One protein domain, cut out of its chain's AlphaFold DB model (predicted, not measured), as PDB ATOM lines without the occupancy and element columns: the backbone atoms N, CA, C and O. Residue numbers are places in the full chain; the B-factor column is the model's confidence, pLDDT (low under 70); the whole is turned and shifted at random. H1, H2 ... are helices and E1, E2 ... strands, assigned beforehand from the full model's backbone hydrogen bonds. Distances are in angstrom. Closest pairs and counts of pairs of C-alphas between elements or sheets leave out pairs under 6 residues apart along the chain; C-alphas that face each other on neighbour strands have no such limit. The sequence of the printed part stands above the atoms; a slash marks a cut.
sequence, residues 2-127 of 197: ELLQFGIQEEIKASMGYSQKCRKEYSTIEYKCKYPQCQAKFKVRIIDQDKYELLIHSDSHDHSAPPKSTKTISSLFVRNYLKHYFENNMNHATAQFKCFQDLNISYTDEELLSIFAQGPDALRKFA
ATOM      1  N   GLU A   2     -19.077  17.310 -21.798       84.69
ATOM      2  CA  GLU A   2     -18.437  16.118 -21.202       84.69
ATOM      3  C   GLU A   2     -19.416  15.134 -20.533       84.69
ATOM      4  O   GLU A   2     -19.331  13.932 -20.767       84.69
ATOM      5  N   LEU A   3     -20.412  15.624 -19.783       88.44
ATOM      6  CA  LEU A   3     -21.431  14.767 -19.157       88.44
ATOM      7  C   LEU A   3     -22.219  13.932 -20.179       88.44
ATOM      8  O   LEU A   3     -22.547  12.774 -19.926       88.44
ATOM      9  N   LEU A   4     -22.553  14.532 -21.323       88.19
ATOM     10  CA  LEU A   4     -23.304  13.847 -22.370       88.19
ATOM     11  C   LEU A   4     -22.437  12.769 -23.020       88.19
ATOM     12  O   LEU A   4     -22.912  11.657 -23.202       88.19
ATOM     13  N   GLN A   5     -21.167  13.068 -23.303       90.12
ATOM     14  CA  GLN A   5     -20.218  12.094 -23.851       90.12
ATOM     15  C   GLN A   5     -20.015  10.915 -22.898       90.12
ATOM     16  O   GLN A   5     -20.113   9.765 -23.317       90.12
ATOM     17  N   PHE A   6     -19.820  11.198 -21.608       91.19
ATOM     18  CA  PHE A   6     -19.721  10.175 -20.571       91.19
ATOM     19  C   PHE A   6     -20.969   9.285 -20.538       91.19
ATOM     20  O   PHE A   6     -20.863   8.065 -20.617       91.19
ATOM     21  N   GLY A   7     -22.163   9.884 -20.508       91.31
ATOM     22  CA  GLY A   7     -23.418   9.134 -20.512       91.31
ATOM     23  C   GLY A   7     -23.615   8.269 -21.762       91.31
ATOM     24  O   GLY A   7     -24.155   7.172 -21.658       91.31
ATOM     25  N   ILE A   8     -23.146   8.725 -22.927       89.06
ATOM     26  CA  ILE A   8     -23.170   7.937 -24.169       89.06
ATOM     27  C   ILE A   8     -22.282   6.703 -24.030       89.06
ATOM     28  O   ILE A   8     -22.735   5.612 -24.348       89.06
ATOM     29  N   GLN A   9     -21.063   6.838 -23.504       90.19
ATOM     30  CA  GLN A   9     -20.177   5.688 -23.287       90.19
ATOM     31  C   GLN A   9     -20.791   4.660 -22.329       90.19
ATOM     32  O   GLN A   9     -20.698   3.460 -22.573       90.19
ATOM     33  N   GLU A  10     -21.477   5.114 -21.281       91.31
ATOM     34  CA  GLU A  10     -22.196   4.222 -20.368       91.31
ATOM     35  C   GLU A  10     -23.373   3.507 -21.058       91.31
ATOM     36  O   GLU A  10     -23.574   2.313 -20.849       91.31
ATOM     37  N   GLU A  11     -24.122   4.182 -21.938       88.69
ATOM     38  CA  GLU A  11     -25.183   3.542 -22.736       88.69
ATOM     39  C   GLU A  11     -24.633   2.503 -23.727       88.69
ATOM     40  O   GLU A  11     -25.269   1.464 -23.925       88.69
ATOM     41  N   ILE A  12     -23.458   2.763 -24.314       86.56
ATOM     42  CA  ILE A  12     -22.759   1.835 -25.215       86.56
ATOM     43  C   ILE A  12     -22.318   0.585 -24.448       86.56
ATOM     44  O   ILE A  12     -22.626  -0.523 -24.875       86.56
ATOM     45  N   LYS A  13     -21.664   0.743 -23.287       87.50
ATOM     46  CA  LYS A  13     -21.258  -0.388 -22.428       87.50
ATOM     47  C   LYS A  13     -22.446  -1.241 -21.987       87.50
ATOM     48  O   LYS A  13     -22.344  -2.461 -21.927       87.50
ATOM     49  N   ALA A  14     -23.567  -0.596 -21.668       86.06
ATOM     50  CA  ALA A  14     -24.774  -1.265 -21.198       86.06
ATOM     51  C   ALA A  14     -25.565  -1.961 -22.314       86.06
ATOM     52  O   ALA A  14     -26.507  -2.702 -22.029       86.06
ATOM     53  N   SER A  15     -25.296  -1.615 -23.574       83.31
ATOM     54  CA  SER A  15     -26.220  -1.817 -24.690       83.31
ATOM     55  C   SER A  15     -27.669  -1.409 -24.353       83.31
ATOM     56  O   SER A  15     -28.637  -2.068 -24.740       83.31
ATOM     57  N   MET A  16     -27.836  -0.348 -23.551       83.94
ATOM     58  CA  MET A  16     -29.118   0.043 -22.959       83.94
ATOM     59  C   MET A  16     -29.139   1.531 -22.615       83.94
ATOM     60  O   MET A  16     -28.193   2.080 -22.060       83.94
ATOM     61  N   GLY A  17     -30.271   2.185 -22.874       85.06
ATOM     62  CA  GLY A  17     -30.454   3.591 -22.518       85.06
ATOM     63  C   GLY A  17     -30.528   3.822 -21.007       85.06
ATOM     64  O   GLY A  17     -30.978   2.960 -20.246       85.06
ATOM     65  N   TYR A  18     -30.194   5.033 -20.567       88.56
ATOM     66  CA  TYR A  18     -30.338   5.432 -19.164       88.56
ATOM     67  C   TYR A  18     -31.616   6.251 -18.939       88.56
ATOM     68  O   TYR A  18     -32.182   6.887 -19.835       88.56
ATOM     69  N   SER A  19     -32.125   6.188 -17.712       87.75
ATOM     70  CA  SER A  19     -33.176   7.050 -17.171       87.75
ATOM     71  C   SER A  19     -32.546   8.150 -16.323       87.75
ATOM     72  O   SER A  19     -31.463   7.958 -15.779       87.75
ATOM     73  N   GLN A  20     -33.218   9.293 -16.209       89.31
ATOM     74  CA  GLN A  20     -32.736  10.449 -15.454       89.31
ATOM     75  C   GLN A  20     -33.696  10.774 -14.314       89.31
ATOM     76  O   GLN A  20     -34.909  10.843 -14.516       89.31
ATOM     77  N   LYS A  21     -33.143  11.044 -13.132       87.50
ATOM     78  CA  LYS A  21     -33.860  11.556 -11.967       87.50
ATOM     79  C   LYS A  21     -33.145  12.788 -11.419       87.50
ATOM     80  O   LYS A  21     -32.049  12.697 -10.874       87.50
ATOM     81  N   CYS A  22     -33.787  13.945 -11.538       84.12
ATOM     82  CA  CYS A  22     -33.265  15.207 -11.017       84.12
ATOM     83  C   CYS A  22     -33.760  15.441  -9.586       84.12
ATOM     84  O   CYS A  22     -34.962  15.372  -9.330       84.12
ATOM     85  N   ARG A  23     -32.851  15.767  -8.661       80.25
ATOM     86  CA  ARG A  23     -33.193  16.215  -7.304       80.25
ATOM     87  C   ARG A  23     -32.773  17.671  -7.131       80.25
ATOM     88  O   ARG A  23     -31.608  17.953  -6.852       80.25
ATOM     89  N   LYS A  24     -33.743  18.576  -7.308       73.50
ATOM     90  CA  LYS A  24     -33.536  20.035  -7.277       73.50
ATOM     91  C   LYS A  24     -32.953  20.523  -5.947       73.50
ATOM     92  O   LYS A  24     -32.059  21.352  -5.966       73.50
ATOM     93  N   GLU A  25     -33.390  19.944  -4.831       74.12
ATOM     94  CA  GLU A  25     -32.945  20.293  -3.468       74.12
ATOM     95  C   GLU A  25     -31.431  20.158  -3.249       74.12
ATOM     96  O   GLU A  25     -30.867  20.848  -2.411       74.12
ATOM     97  N   TYR A  26     -30.768  19.280  -4.006       70.69
ATOM     98  CA  TYR A  26     -29.347  18.974  -3.826       70.69
ATOM     99  C   TYR A  26     -28.501  19.376  -5.034       70.69
ATOM    100  O   TYR A  26     -27.325  19.022  -5.081       70.69
ATOM    101  N   SER A  27     -29.097  20.018  -6.047       87.19
ATOM    102  CA  SER A  27     -28.450  20.271  -7.340       87.19
ATOM    103  C   SER A  27     -27.778  19.014  -7.906       87.19
ATOM    104  O   SER A  27     -26.662  19.066  -8.416       87.19
ATOM    105  N   THR A  28     -28.433  17.852  -7.778       91.50
ATOM    106  CA  THR A  28     -27.898  16.579  -8.282       91.50
ATOM    107  C   THR A  28     -28.807  15.945  -9.315       91.50
ATOM    108  O   THR A  28     -30.036  16.067  -9.273       91.50
ATOM    109  N   ILE A  29     -28.179  15.219 -10.231       91.12
ATOM    110  CA  ILE A  29     -28.844  14.407 -11.236       91.12
ATOM    111  C   ILE A  29     -28.325  12.983 -11.086       91.12
ATOM    112  O   ILE A  29     -27.120  12.751 -11.058       91.12
ATOM    113  N   GLU A  30     -29.237  12.028 -10.966       94.12
ATOM    114  CA  GLU A  30     -28.929  10.604 -10.986       94.12
ATOM    115  C   GLU A  30     -29.367  10.012 -12.324       94.12
ATOM    116  O   GLU A  30     -30.483  10.255 -12.789       94.12
ATOM    117  N   TYR A  31     -28.484   9.224 -12.924       94.06
ATOM    118  CA  TYR A  31     -28.724   8.472 -14.140       94.06
ATOM    119  C   TYR A  31     -28.631   6.984 -13.824       94.06
ATOM    120  O   TYR A  31     -27.651   6.544 -13.229       94.06
ATOM    121  N   LYS A  32     -29.639   6.202 -14.215       93.31
ATOM    122  CA  LYS A  32     -29.692   4.754 -13.959       93.31
ATOM    123  C   LYS A  32     -29.983   3.993 -15.244       93.31
ATOM    124  O   LYS A  32     -30.909   4.383 -15.965       93.31
ATOM    125  N   CYS A  33     -29.249   2.907 -15.492       91.06
ATOM    126  CA  CYS A  33     -29.535   1.991 -16.593       91.06
ATOM    127  C   CYS A  33     -31.010   1.554 -16.544       91.06
ATOM    128  O   CYS A  33     -31.551   1.254 -15.476       91.06
ATOM    129  N   LYS A  34     -31.692   1.556 -17.694       87.44
ATOM    130  CA  LYS A  34     -33.117   1.192 -17.780       87.44
ATOM    131  C   LYS A  34     -33.372  -0.312 -17.690       87.44
ATOM    132  O   LYS A  34     -34.535  -0.703 -17.607       87.44
ATOM    133  N   TYR A  35     -32.335  -1.148 -17.741       86.88
ATOM    134  CA  TYR A  35     -32.513  -2.590 -17.627       86.88
ATOM    135  C   TYR A  35     -33.042  -2.945 -16.221       86.88
ATOM    136  O   TYR A  35     -32.504  -2.440 -15.227       86.88
ATOM    137  N   PRO A  36     -34.102  -3.768 -16.100       85.56
ATOM    138  CA  PRO A  36     -34.665  -4.135 -14.804       85.56
ATOM    139  C   PRO A  36     -33.609  -4.701 -13.852       85.56
ATOM    140  O   PRO A  36     -32.817  -5.547 -14.237       85.56
ATOM    141  N   GLN A  37     -33.605  -4.237 -12.601       87.62
ATOM    142  CA  GLN A  37     -32.662  -4.664 -11.552       87.62
ATOM    143  C   GLN A  37     -31.171  -4.384 -11.807       87.62
ATOM    144  O   GLN A  37     -30.349  -4.694 -10.945       87.62
ATOM    145  N   CYS A  38     -30.815  -3.714 -12.906       90.31
ATOM    146  CA  CYS A  38     -29.443  -3.280 -13.123       90.31
ATOM    147  C   CYS A  38     -29.007  -2.282 -12.039       90.31
ATOM    148  O   CYS A  38     -29.742  -1.347 -11.683       90.31
ATOM    149  N   GLN A  39     -27.804  -2.502 -11.508       91.75
ATOM    150  CA  GLN A  39     -27.191  -1.655 -10.485       91.75
ATOM    151  C   GLN A  39     -26.384  -0.503 -11.089       91.75
ATOM    152  O   GLN A  39     -26.044   0.437 -10.367       91.75
ATOM    153  N   ALA A  40     -26.129  -0.537 -12.401       94.38
ATOM    154  CA  ALA A  40     -25.389   0.505 -13.082       94.38
ATOM    155  C   ALA A  40     -26.103   1.856 -12.992       94.38
ATOM    156  O   ALA A  40     -27.274   2.025 -13.367       94.38
ATOM    157  N   LYS A  41     -25.377   2.832 -12.458       95.56
ATOM    158  CA  LYS A  41     -25.844   4.194 -12.249       95.56
ATOM    159  C   LYS A  41     -24.664   5.126 -12.080       95.56
ATOM    160  O   LYS A  41     -23.621   4.748 -11.556       95.56
ATOM    161  N   PHE A  42     -24.882   6.385 -12.402       96.12
ATOM    162  CA  PHE A  42     -23.978   7.440 -11.997       96.12
ATOM    163  C   PHE A  42     -24.761   8.652 -11.523       96.12
ATOM    164  O   PHE A  42     -25.886   8.910 -11.950       96.12
ATOM    165  N   LYS A  43     -24.180   9.386 -10.582       94.88
ATOM    166  CA  LYS A  43     -24.779  10.573  -9.989       94.88
ATOM    167  C   LYS A  43     -23.807  11.719 -10.128       94.88
ATOM    168  O   LYS A  43     -22.640  11.576  -9.781       94.88
ATOM    169  N   VAL A  44     -24.313  12.857 -10.573       93.62
ATOM    170  CA  VAL A  44     -23.534  14.082 -10.717       93.62
ATOM    171  C   VAL A  44     -24.124  15.203  -9.877       93.62
ATOM    172  O   VAL A  44     -25.340  15.261  -9.663       93.62
ATOM    173  N   ARG A  45     -23.263  16.099  -9.406       92.50
ATOM    174  CA  ARG A  45     -23.627  17.410  -8.869       92.50
ATOM    175  C   ARG A  45     -23.455  18.452  -9.964       92.50
ATOM    176  O   ARG A  45     -22.482  18.412 -10.708       92.50
ATOM    177  N   ILE A  46     -24.395  19.380 -10.052       89.69
ATOM    178  CA  ILE A  46     -24.306  20.556 -10.913       89.69
ATOM    179  C   ILE A  46     -23.452  21.584 -10.165       89.69
ATOM    180  O   ILE A  46     -23.850  22.025  -9.087       89.69
ATOM    181  N   ILE A  47     -22.276  21.912 -10.703       88.81
ATOM    182  CA  ILE A  47     -21.390  22.941 -10.141       88.81
ATOM    183  C   ILE A  47     -21.757  24.307 -10.723       88.81
ATOM    184  O   ILE A  47     -21.846  25.286  -9.991       88.81
ATOM    185  N   ASP A  48     -21.959  24.352 -12.038       82.19
ATOM    186  CA  ASP A  48     -22.269  25.552 -12.814       82.19
ATOM    187  C   ASP A  48     -22.997  25.146 -14.111       82.19
ATOM    188  O   ASP A  48     -23.232  23.953 -14.352       82.19
ATOM    189  N   GLN A  49     -23.350  26.111 -14.961       77.19
ATOM    190  CA  GLN A  49     -23.884  25.856 -16.293       77.19
ATOM    191  C   GLN A  49     -22.926  24.952 -17.082       77.19
ATOM    192  O   GLN A  49     -21.752  25.258 -17.269       77.19
ATOM    193  N   ASP A  50     -23.435  23.792 -17.500       75.25
ATOM    194  CA  ASP A  50     -22.702  22.748 -18.227       75.25
ATOM    195  C   ASP A  50     -21.464  22.158 -17.518       75.25
ATOM    196  O   ASP A  50     -20.735  21.365 -18.127       75.25
ATOM    197  N   LYS A  51     -21.262  22.456 -16.223       84.31
ATOM    198  CA  LYS A  51     -20.168  21.926 -15.398       84.31
ATOM    199  C   LYS A  51     -20.696  21.009 -14.301       84.31
ATOM    200  O   LYS A  51     -21.507  21.405 -13.460       84.31
ATOM    201  N   TYR A  52     -20.186  19.782 -14.280       90.12
ATOM    202  CA  TYR A  52     -20.685  18.719 -13.415       90.12
ATOM    203  C   TYR A  52     -19.546  18.024 -12.670       90.12
ATOM    204  O   TYR A  52     -18.474  17.812 -13.226       90.12
ATOM    205  N   GLU A  53     -19.797  17.644 -11.422       91.62
ATOM    206  CA  GLU A  53     -18.911  16.811 -10.603       91.62
ATOM    207  C   GLU A  53     -19.511  15.408 -10.496       91.62
ATOM    208  O   GLU A  53     -20.671  15.258 -10.106       91.62
ATOM    209  N   LEU A  54     -18.736  14.375 -10.829       93.81
ATOM    210  CA  LEU A  54     -19.146  12.982 -10.660       93.81
ATOM    211  C   LEU A  54     -19.073  12.601  -9.176       93.81
ATOM    212  O   LEU A  54     -18.001  12.601  -8.582       93.81
ATOM    213  N   LEU A  55     -20.218  12.275  -8.575       92.19
ATOM    214  CA  LEU A  55     -20.323  11.904  -7.160       92.19
ATOM    215  C   LEU A  55     -20.302  10.391  -6.942       92.19
ATOM    216  O   LEU A  55     -19.779   9.908  -5.944       92.19
ATOM    217  N   ILE A  56     -20.977   9.652  -7.821       92.75
ATOM    218  CA  ILE A  56     -21.120   8.196  -7.741       92.75
ATOM    219  C   ILE A  56     -21.017   7.663  -9.157       92.75
ATOM    220  O   ILE A  56     -21.672   8.196 -10.053       92.75
ATOM    221  N   HIS A  57     -20.277   6.578  -9.332       95.75
ATOM    222  CA  HIS A  57     -20.265   5.798 -10.558       95.75
ATOM    223  C   HIS A  57     -20.223   4.317 -10.199       95.75
ATOM    224  O   HIS A  57     -19.357   3.870  -9.457       95.75
ATOM    225  N   SER A  58     -21.228   3.593 -10.666       93.38
ATOM    226  CA  SER A  58     -21.332   2.144 -10.614       93.38
ATOM    227  C   SER A  58     -21.570   1.706 -12.048       93.38
ATOM    228  O   SER A  58     -22.643   1.975 -12.587       93.38
ATOM    229  N   ASP A  59     -20.580   1.073 -12.663       89.69
ATOM    230  CA  ASP A  59     -20.588   0.608 -14.056       89.69
ATOM    231  C   ASP A  59     -20.825  -0.906 -14.172       89.69
ATOM    232  O   ASP A  59     -20.677  -1.496 -15.239       89.69
ATOM    233  N   SER A  60     -21.215  -1.555 -13.073       89.88
ATOM    234  CA  SER A  60     -21.528  -2.980 -13.074       89.88
ATOM    235  C   SER A  60     -22.861  -3.249 -13.779       89.88
ATOM    236  O   SER A  60     -23.945  -2.949 -13.261       89.88
ATOM    237  N   HIS A  61     -22.756  -3.835 -14.968       88.12
ATOM    238  CA  HIS A  61     -23.865  -4.327 -15.773       88.12
ATOM    239  C   HIS A  61     -23.961  -5.849 -15.645       88.12
ATOM    240  O   HIS A  61     -23.186  -6.572 -16.260       88.12
ATOM    241  N   ASP A  62     -24.925  -6.334 -14.864       85.62
ATOM    242  CA  ASP A  62     -25.257  -7.764 -14.771       85.62
ATOM    243  C   ASP A  62     -26.488  -8.080 -15.628       85.62
ATOM    244  O   ASP A  62     -27.562  -8.444 -15.146       85.62
ATOM    245  N   HIS A  63     -26.380  -7.779 -16.921       84.25
ATOM    246  CA  HIS A  63     -27.407  -8.105 -17.897       84.25
ATOM    247  C   HIS A  63     -26.834  -8.181 -19.306       84.25
ATOM    248  O   HIS A  63     -25.933  -7.430 -19.674       84.25
ATOM    249  N   SER A  64     -27.436  -9.035 -20.127       77.19
ATOM    250  CA  SER A  64     -27.211  -9.030 -21.570       77.19
ATOM    251  C   SER A  64     -27.992  -7.895 -22.236       77.19
ATOM    252  O   SER A  64     -28.968  -7.377 -21.678       77.19
ATOM    253  N   ALA A  65     -27.587  -7.526 -23.453       69.00
ATOM    254  CA  ALA A  65     -28.363  -6.616 -24.289       69.00
ATOM    255  C   ALA A  65     -29.822  -7.114 -24.396       69.00
ATOM    256  O   ALA A  65     -30.051  -8.326 -24.518       69.00
ATOM    257  N   PRO A  66     -30.829  -6.224 -24.307       65.12
ATOM    258  CA  PRO A  66     -32.217  -6.639 -24.441       65.12
ATOM    259  C   PRO A  66     -32.430  -7.327 -25.803       65.12
ATOM    260  O   PRO A  66     -31.881  -6.867 -26.807       65.12
ATOM    261  N   PRO A  67     -33.232  -8.410 -25.877       58.16
ATOM    262  CA  PRO A  67     -33.554  -9.046 -27.153       58.16
ATOM    263  C   PRO A  67     -34.153  -8.001 -28.092       58.16
ATOM    264  O   PRO A  67     -34.902  -7.152 -27.607       58.16
ATOM    265  N   LYS A  68     -33.817  -8.068 -29.395       58.06
ATOM    266  CA  LYS A  68     -34.192  -7.120 -30.468       58.06
ATOM    267  C   LYS A  68     -35.674  -6.734 -30.392       58.06
ATOM    268  O   LYS A  68     -36.524  -7.298 -31.076       58.06
ATOM    269  N   SER A  69     -36.005  -5.791 -29.519       49.56
ATOM    270  CA  SER A  69     -37.369  -5.347 -29.309       49.56
ATOM    271  C   SER A  69     -37.574  -4.158 -30.224       49.56
ATOM    272  O   SER A  69     -36.761  -3.237 -30.266       49.56
ATOM    273  N   THR A  70     -38.691  -4.162 -30.934       45.44
ATOM    274  CA  THR A  70     -39.161  -3.110 -31.845       45.44
ATOM    275  C   THR A  70     -39.434  -1.762 -31.162       45.44
ATOM    276  O   THR A  70     -40.019  -0.865 -31.766       45.44
ATOM    277  N   LYS A  71     -39.027  -1.589 -29.902       47.41
ATOM    278  CA  LYS A  71     -39.186  -0.352 -29.149       47.41
ATOM    279  C   LYS A  71     -37.878   0.415 -29.170       47.41
ATOM    280  O   LYS A  71     -36.920   0.070 -28.490       47.41
ATOM    281  N   THR A  72     -37.908   1.484 -29.952       50.69
ATOM    282  CA  THR A  72     -36.974   2.603 -29.978       50.69
ATOM    283  C   THR A  72     -36.528   2.992 -28.569       50.69
ATOM    284  O   THR A  72     -37.175   3.781 -27.876       50.69
ATOM    285  N   ILE A  73     -35.392   2.456 -28.127       52.16
ATOM    286  CA  ILE A  73     -34.702   3.023 -26.977       52.16
ATOM    287  C   ILE A  73     -34.113   4.322 -27.506       52.16
ATOM    288  O   ILE A  73     -33.326   4.337 -28.439       52.16
ATOM    289  N   SER A  74     -34.606   5.446 -27.003       66.25
ATOM    290  CA  SER A  74     -34.052   6.747 -27.339       66.25
ATOM    291  C   SER A  74     -33.033   7.109 -26.267       66.25
ATOM    292  O   SER A  74     -33.428   7.417 -25.132       66.25
ATOM    293  N   SER A  75     -31.751   7.069 -26.616       78.44
ATOM    294  CA  SER A  75     -30.684   7.639 -25.794       78.44
ATOM    295  C   SER A  75     -31.043   9.059 -25.348       78.44
ATOM    296  O   SER A  75     -31.383   9.931 -26.159       78.44
ATOM    297  N   LEU A  76     -30.988   9.290 -24.036       81.50
ATOM    298  CA  LEU A  76     -31.166  10.624 -23.462       81.50
ATOM    299  C   LEU A  76     -29.999  11.530 -23.863       81.50
ATOM    300  O   LEU A  76     -30.195  12.707 -24.172       81.50
ATOM    301  N   PHE A  77     -28.792  10.973 -23.823       86.69
ATOM    302  CA  PHE A  77     -27.563  11.728 -23.979       86.69
ATOM    303  C   PHE A  77     -27.328  12.117 -25.433       86.69
ATOM    304  O   PHE A  77     -27.137  13.301 -25.688       86.69
ATOM    305  N   VAL A  78     -27.476  11.192 -26.391       79.94
ATOM    306  CA  VAL A  78     -27.398  11.507 -27.829       79.94
ATOM    307  C   VAL A  78     -28.453  12.535 -28.211       79.94
ATOM    308  O   VAL A  78     -28.138  13.500 -28.897       79.94
ATOM    309  N   ARG A  79     -29.697  12.407 -27.725       77.88
ATOM    310  CA  ARG A  79     -30.743  13.404 -28.014       77.88
ATOM    311  C   ARG A  79     -30.349  14.802 -27.541       77.88
ATOM    312  O   ARG A  79     -30.606  15.774 -28.246       77.88
ATOM    313  N   ASN A  80     -29.777  14.914 -26.345       78.69
ATOM    314  CA  ASN A  80     -29.337  16.203 -25.823       78.69
ATOM    315  C   ASN A  80     -28.084  16.711 -26.545       78.69
ATOM    316  O   ASN A  80     -28.026  17.896 -26.846       78.69
ATOM    317  N   TYR A  81     -27.153  15.826 -26.905       81.69
ATOM    318  CA  TYR A  81     -25.947  16.171 -27.659       81.69
ATOM    319  C   TYR A  81     -26.294  16.693 -29.061       81.69
ATOM    320  O   TYR A  81     -25.709  17.661 -29.539       81.69
ATOM    321  N   LEU A  82     -27.325  16.119 -29.695       74.62
ATOM    322  CA  LEU A  82     -27.797  16.532 -31.016       74.62
ATOM    323  C   LEU A  82     -28.316  17.975 -31.071       74.62
ATOM    324  O   LEU A  82     -28.275  18.586 -32.139       74.62
ATOM    325  N   LYS A  83     -28.768  18.541 -29.942       76.31
ATOM    326  CA  LYS A  83     -29.273  19.923 -29.888       76.31
ATOM    327  C   LYS A  83     -28.228  20.936 -30.358       76.31
ATOM    328  O   LYS A  83     -28.586  21.847 -31.098       76.31
ATOM    329  N   HIS A  84     -26.951  20.703 -30.059       78.81
ATOM    330  CA  HIS A  84     -25.850  21.578 -30.472       78.81
ATOM    331  C   HIS A  84     -25.693  21.682 -31.998       78.81
ATOM    332  O   HIS A  84     -25.311  22.725 -32.525       78.81
ATOM    333  N   TYR A  85     -26.033  20.630 -32.746       69.19
ATOM    334  CA  TYR A  85     -26.013  20.684 -34.210       69.19
ATOM    335  C   TYR A  85     -27.257  21.387 -34.774       69.19
ATOM    336  O   TYR A  85     -27.178  22.055 -35.806       69.19
ATOM    337  N   PHE A  86     -28.403  21.288 -34.093       67.25
ATOM    338  CA  PHE A  86     -29.635  21.976 -34.502       67.25
ATOM    339  C   PHE A  86     -29.573  23.485 -34.287       67.25
ATOM    340  O   PHE A  86     -30.091  24.230 -35.117       67.25
ATOM    341  N   GLU A  87     -28.874  23.935 -33.246       72.75
ATOM    342  CA  GLU A  87     -28.557  25.353 -33.024       72.75
ATOM    343  C   GLU A  87     -27.780  25.964 -34.208       72.75
ATOM    344  O   GLU A  87     -27.893  27.156 -34.477       72.75
ATOM    345  N   ASN A  88     -27.089  25.131 -34.995       69.38
ATOM    346  CA  ASN A  88     -26.367  25.510 -36.212       69.38
ATOM    347  C   ASN A  88     -27.158  25.250 -37.513       69.38
ATOM    348  O   ASN A  88     -26.574  25.141 -38.591       69.38
ATOM    349  N   ASN A  89     -28.491  25.125 -37.442       63.78
ATOM    350  CA  ASN A  89     -29.388  24.852 -38.581       63.78
ATOM    351  C   ASN A  89     -29.081  23.561 -39.367       63.78
ATOM    352  O   ASN A  89     -29.561  23.384 -40.494       63.78
ATOM    353  N   MET A  90     -28.320  22.627 -38.791       63.09
ATOM    354  CA  MET A  90     -28.101  21.329 -39.418       63.09
ATOM    355  C   MET A  90     -29.408  20.537 -39.419       63.09
ATOM    356  O   MET A  90     -30.169  20.552 -38.455       63.09
ATOM    357  N   ASN A  91     -29.691  19.817 -40.501       71.25
ATOM    358  CA  ASN A  91     -30.829  18.903 -40.494       71.25
ATOM    359  C   ASN A  91     -30.487  17.604 -39.742       71.25
ATOM    360  O   ASN A  91     -29.321  17.268 -39.530       71.25
ATOM    361  N   HIS A  92     -31.532  16.865 -39.368       60.72
ATOM    362  CA  HIS A  92     -31.453  15.695 -38.494       60.72
ATOM    363  C   HIS A  92     -30.467  14.620 -38.962       60.72
ATOM    364  O   HIS A  92     -29.741  14.073 -38.139       60.72
ATOM    365  N   ALA A  93     -30.404  14.334 -40.263       63.22
ATOM    366  CA  ALA A  93     -29.554  13.267 -40.784       63.22
ATOM    367  C   ALA A  93     -28.062  13.572 -40.603       63.22
ATOM    368  O   ALA A  93     -27.308  12.730 -40.120       63.22
ATOM    369  N   THR A  94     -27.637  14.795 -40.921       64.06
ATOM    370  CA  THR A  94     -26.216  15.158 -40.811       64.06
ATOM    371  C   THR A  94     -25.815  15.582 -39.423       64.06
ATOM    372  O   THR A  94     -24.689  15.302 -39.033       64.06
ATOM    373  N   ALA A  95     -26.724  16.171 -38.644       68.69
ATOM    374  CA  ALA A  95     -26.512  16.313 -37.208       68.69
ATOM    375  C   ALA A  95     -26.191  14.949 -36.583       68.69
ATOM    376  O   ALA A  95     -25.264  14.826 -35.795       68.69
ATOM    377  N   GLN A  96     -26.913  13.906 -36.995       70.38
ATOM    378  CA  GLN A  96     -26.718  12.565 -36.474       70.38
ATOM    379  C   GLN A  96     -25.456  11.874 -36.969       70.38
ATOM    380  O   GLN A  96     -24.719  11.328 -36.154       70.38
ATOM    381  N   PHE A  97     -25.181  11.925 -38.272       71.88
ATOM    382  CA  PHE A  97     -23.944  11.373 -38.815       71.88
ATOM    383  C   PHE A  97     -22.717  12.047 -38.188       71.88
ATOM    384  O   PHE A  97     -21.820  11.363 -37.702       71.88
ATOM    385  N   LYS A  98     -22.728  13.382 -38.095       77.00
ATOM    386  CA  LYS A  98     -21.647  14.147 -37.468       77.00
ATOM    387  C   LYS A  98     -21.528  13.861 -35.971       77.00
ATOM    388  O   LYS A  98     -20.424  13.692 -35.485       77.00
ATOM    389  N   CYS A  99     -22.647  13.721 -35.262       80.69
ATOM    390  CA  CYS A  99     -22.661  13.293 -33.862       80.69
ATOM    391  C   CYS A  99     -21.974  11.931 -33.682       80.69
ATOM    392  O   CYS A  99     -21.137  11.786 -32.801       80.69
ATOM    393  N   PHE A 100     -22.265  10.951 -34.540       81.44
ATOM    394  CA  PHE A 100     -21.636   9.630 -34.467       81.44
ATOM    395  C   PHE A 100     -20.137   9.694 -34.776       81.44
ATOM    396  O   PHE A 100     -19.358   9.054 -34.079       81.44
ATOM    397  N   GLN A 101     -19.724  10.500 -35.759       83.31
ATOM    398  CA  GLN A 101     -18.306  10.728 -36.062       83.31
ATOM    399  C   GLN A 101     -17.570  11.404 -34.900       83.31
ATOM    400  O   GLN A 101     -16.563  10.884 -34.428       83.31
ATOM    401  N   ASP A 102     -18.093  12.529 -34.410       85.00
ATOM    402  CA  ASP A 102     -17.473  13.329 -33.349       85.00
ATOM    403  C   ASP A 102     -17.387  12.544 -32.021       85.00
ATOM    404  O   ASP A 102     -16.528  12.820 -31.188       85.00
ATOM    405  N   LEU A 103     -18.267  11.555 -31.826       82.88
ATOM    406  CA  LEU A 103     -18.318  10.690 -30.644       82.88
ATOM    407  C   LEU A 103     -17.714   9.295 -30.855       82.88
ATOM    408  O   LEU A 103     -17.764   8.474 -29.938       82.88
ATOM    409  N   ASN A 104     -17.165   9.023 -32.041       85.00
ATOM    410  CA  ASN A 104     -16.607   7.727 -32.428       85.00
ATOM    411  C   ASN A 104     -17.571   6.537 -32.205       85.00
ATOM    412  O   ASN A 104     -17.178   5.467 -31.743       85.00
ATOM    413  N   ILE A 105     -18.858   6.734 -32.508       81.94
ATOM    414  CA  ILE A 105     -19.900   5.703 -32.433       81.94
ATOM    415  C   ILE A 105     -19.965   4.975 -33.776       81.94
ATOM    416  O   ILE A 105     -20.152   5.602 -34.821       81.94
ATOM    417  N   SER A 106     -19.872   3.643 -33.753       79.81
ATOM    418  CA  SER A 106     -20.017   2.837 -34.967       79.81
ATOM    419  C   SER A 106     -21.422   2.976 -35.558       79.81
ATOM    420  O   SER A 106     -22.429   2.740 -34.891       79.81
ATOM    421  N   TYR A 107     -21.494   3.334 -36.838       70.62
ATOM    422  CA  TYR A 107     -22.738   3.377 -37.613       70.62
ATOM    423  C   TYR A 107     -22.952   2.120 -38.472       70.62
ATOM    424  O   TYR A 107     -23.869   2.090 -39.294       70.62
ATOM    425  N   THR A 108     -22.114   1.091 -38.305       70.38
ATOM    426  CA  THR A 108     -22.261  -0.221 -38.962       70.38
ATOM    427  C   THR A 108     -22.699  -1.321 -37.999       70.38
ATOM    428  O   THR A 108     -23.056  -2.406 -38.445       70.38
ATOM    429  N   ASP A 109     -22.674  -1.053 -36.694       72.38
ATOM    430  CA  ASP A 109     -23.110  -1.983 -35.655       72.38
ATOM    431  C   ASP A 109     -24.631  -1.885 -35.455       72.38
ATOM    432  O   ASP A 109     -25.150  -0.934 -34.866       72.38
ATOM    433  N   GLU A 110     -25.367  -2.863 -35.984       68.31
ATOM    434  CA  GLU A 110     -26.831  -2.891 -35.919       68.31
ATOM    435  C   GLU A 110     -27.379  -2.997 -34.488       68.31
ATOM    436  O   GLU A 110     -28.452  -2.454 -34.203       68.31
ATOM    437  N   GLU A 111     -26.666  -3.674 -33.584       68.12
ATOM    438  CA  GLU A 111     -27.091  -3.828 -32.190       68.12
ATOM    439  C   GLU A 111     -26.946  -2.501 -31.450       68.12
ATOM    440  O   GLU A 111     -27.889  -2.049 -30.792       68.12
ATOM    441  N   LEU A 112     -25.825  -1.811 -31.665       72.38
ATOM    442  CA  LEU A 112     -25.569  -0.474 -31.139       72.38
ATOM    443  C   LEU A 112     -26.588   0.559 -31.645       72.38
ATOM    444  O   LEU A 112     -27.120   1.369 -30.883       72.38
ATOM    445  N   LEU A 113     -26.914   0.511 -32.939       67.25
ATOM    446  CA  LEU A 113     -27.849   1.442 -33.582       67.25
ATOM    447  C   LEU A 113     -29.277   1.340 -33.037       67.25
ATOM    448  O   LEU A 113     -30.007   2.340 -33.008       67.25
ATOM    449  N   SER A 114     -29.663   0.161 -32.544       66.62
ATOM    450  CA  SER A 114     -30.975  -0.061 -31.934       66.62
ATOM    451  C   SER A 114     -31.193   0.785 -30.664       66.62
ATOM    452  O   SER A 114     -32.308   1.257 -30.418       66.62
ATOM    453  N   ILE A 115     -30.119   1.083 -29.920       69.69
ATOM    454  CA  ILE A 115     -30.119   1.904 -28.690       69.69
ATOM    455  C   ILE A 115     -30.303   3.397 -28.994       69.69
ATOM    456  O   ILE A 115     -30.680   4.188 -28.126       69.69
ATOM    457  N   PHE A 116     -30.050   3.802 -30.239       67.81
ATOM    458  CA  PHE A 116     -30.217   5.178 -30.702       67.81
ATOM    459  C   PHE A 116     -31.511   5.386 -31.493       67.81
ATOM    460  O   PHE A 116     -31.718   6.463 -32.064       67.81
ATOM    461  N   ALA A 117     -32.405   4.389 -31.495       59.88
ATOM    462  CA  ALA A 117     -33.666   4.420 -32.228       59.88
ATOM    463  C   ALA A 117     -33.465   4.706 -33.729       59.88
ATOM    464  O   ALA A 117     -34.264   5.417 -34.341       59.88
ATOM    465  N   GLN A 118     -32.379   4.189 -34.312       56.72
ATOM    466  CA  GLN A 118     -32.042   4.399 -35.716       56.72
ATOM    467  C   GLN A 118     -32.215   3.132 -36.531       56.72
ATOM    468  O   GLN A 118     -31.759   2.061 -36.144       56.72
ATOM    469  N   GLY A 119     -32.840   3.274 -37.700       52.56
ATOM    470  CA  GLY A 119     -32.779   2.233 -38.715       52.56
ATOM    471  C   GLY A 119     -31.352   2.171 -39.270       52.56
ATOM    472  O   GLY A 119     -30.897   3.191 -39.802       52.56
ATOM    473  N   PRO A 120     -30.648   1.025 -39.192       50.16
ATOM    474  CA  PRO A 120     -29.266   0.908 -39.663       50.16
ATOM    475  C   PRO A 120     -29.107   1.292 -41.140       50.16
ATOM    476  O   PRO A 120     -28.133   1.931 -41.533       50.16
ATOM    477  N   ASP A 121     -30.139   1.040 -41.945       51.16
ATOM    478  CA  ASP A 121     -30.177   1.423 -43.354       51.16
ATOM    479  C   ASP A 121     -30.183   2.928 -43.613       51.16
ATOM    480  O   ASP A 121     -29.690   3.364 -44.652       51.16
ATOM    481  N   ALA A 122     -30.755   3.742 -42.723       52.97
ATOM    482  CA  ALA A 122     -30.809   5.182 -42.939       52.97
ATOM    483  C   ALA A 122     -29.419   5.800 -42.749       52.97
ATOM    484  O   ALA A 122     -28.941   6.499 -43.641       52.97
ATOM    485  N   LEU A 123     -28.751   5.493 -41.632       56.16
ATOM    486  CA  LEU A 123     -27.429   6.039 -41.316       56.16
ATOM    487  C   LEU A 123     -26.334   5.508 -42.237       56.16
ATOM    488  O   LEU A 123     -25.530   6.306 -42.712       56.16
ATOM    489  N   ARG A 124     -26.348   4.212 -42.576       58.22
ATOM    490  CA  ARG A 124     -25.410   3.636 -43.549       58.22
ATOM    491  C   ARG A 124     -25.519   4.318 -44.913       58.22
ATOM    492  O   ARG A 124     -24.505   4.728 -45.469       58.22
ATOM    493  N   LYS A 125     -26.745   4.524 -45.412       57.28
ATOM    494  CA  LYS A 125     -26.977   5.238 -46.677       57.28
ATOM    495  C   LYS A 125     -26.545   6.702 -46.594       57.28
ATOM    496  O   LYS A 125     -26.033   7.227 -47.573       57.28
ATOM    497  N   PHE A 126     -26.708   7.371 -45.447       58.31
ATOM    498  CA  PHE A 126     -26.194   8.734 -45.262       58.31
ATOM    499  C   PHE A 126     -24.665   8.792 -45.233       58.31
ATOM    500  O   PHE A 126     -24.106   9.658 -45.896       58.31
ATOM    501  N   ALA A 127     -24.002   7.877 -44.525       57.84
ATOM    502  CA  ALA A 127     -22.545   7.792 -44.467       57.84
ATOM    503  C   ALA A 127     -21.942   7.567 -45.860       57.84
ATOM    504  O   ALA A 127     -21.087   8.336 -46.290       57.84
TER     505      ALA A 127
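Overview. This is residues 2 to 127 of the 197 residues of an uncharacterized protein of Trichomonas vaginalis (UniProt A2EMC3). A twisted sheet of four strands, E1 to E4, makes one end of the domain, with the long helix H1 packed along one face of it. Beyond H1 the other end is a loose group of crossed helices: H2 packs on H1, H3 on H2, H5 on H3, and the short H4 meets H5 only at a corner. The printed part has 126 residues with five named helices and four named strands, in the order H1 E1 E2 E3 E4 H2 H3 H4 H5; the class is mixed, helices and strands. The sheet's order is E1 - E2 - E3 - E4, all antiparallel. The whole is compact, with a radius of gyration of the C-alphas of 15.0 A, and spans 45 by 36 by 21 A.

Along the chain. The sheet holds E1, residues 18 to 23, E2, residues 28 to 33, E3, residues 41 to 48 and 21.7 A long, and E4, residues 51 to 58 and 20.4 A long. E4 bends by 59 degrees at residue 55. H1, residues 2 to 14, is 18.5 A long and begins at C-alpha 2 (-18.437, 16.118, -21.202). H2 is residues 76 to 86, 15.9 A, and H3 residues 92 to 102, 15.1 A. H4 is residues 110 to 114, and H5, residues 120 to 127, ends at C-alpha 127 (-22.545, 7.792, -44.467).

Arrangement. The strands form a meander, each the antiparallel neighbour of the one before, and each successive pair is a hairpin. N 21 and O 30 of E1 and E2 are 2.8 A apart, N 31 and O 42 of E2 and E3 2.8 A, and N 43 and O 56 of E3 and E4 2.8 A, within hydrogen-bond range. H1 and the sheet make two layers, a helix on one face of a sheet. H1 has a height over the sheet of 8.2 A and runs along the strands, at 16 degrees to E2 on the local plane. H2 only grazes the sheet, with residues 76 to 77. With residues 4 to 8 alone, H1 touches H2, at a steep tilt of 45 degrees, opposite ways; the closest C-alphas, of Leu 4 and Phe 77, are 5.0 A apart. H2 and H3 touch, the closest C-alphas being those of Tyr 85 and Ala 95, 5.3 A, and are only just about perpendicular at 70.4 degrees. H3 and H5 touch at 78 degrees, about perpendicular, the closest C-alphas being those of Phe 97 and Ala 127, 6.8 A. H4 and H5 only just touch, only at the corner, with 3 pairs of C-alphas within 8 A; those of Glu 110 and Pro 120 are closest, 5.9 A. Every O i to N i+4 pair is within hydrogen-bond range in H1, H3, H4 and H5, and 4 of 7 in H2.

Size, cuts and confidence. The C-alphas farthest apart, of Glu 25 and Lys 125, are 46.1 A apart. The printed part has no cut. The link from E4 to H2, residues 59 to 75, is long. Mean pLDDT of the printed part is 77.9; residues 65 to 74 and 113 to 127 are among those under 70.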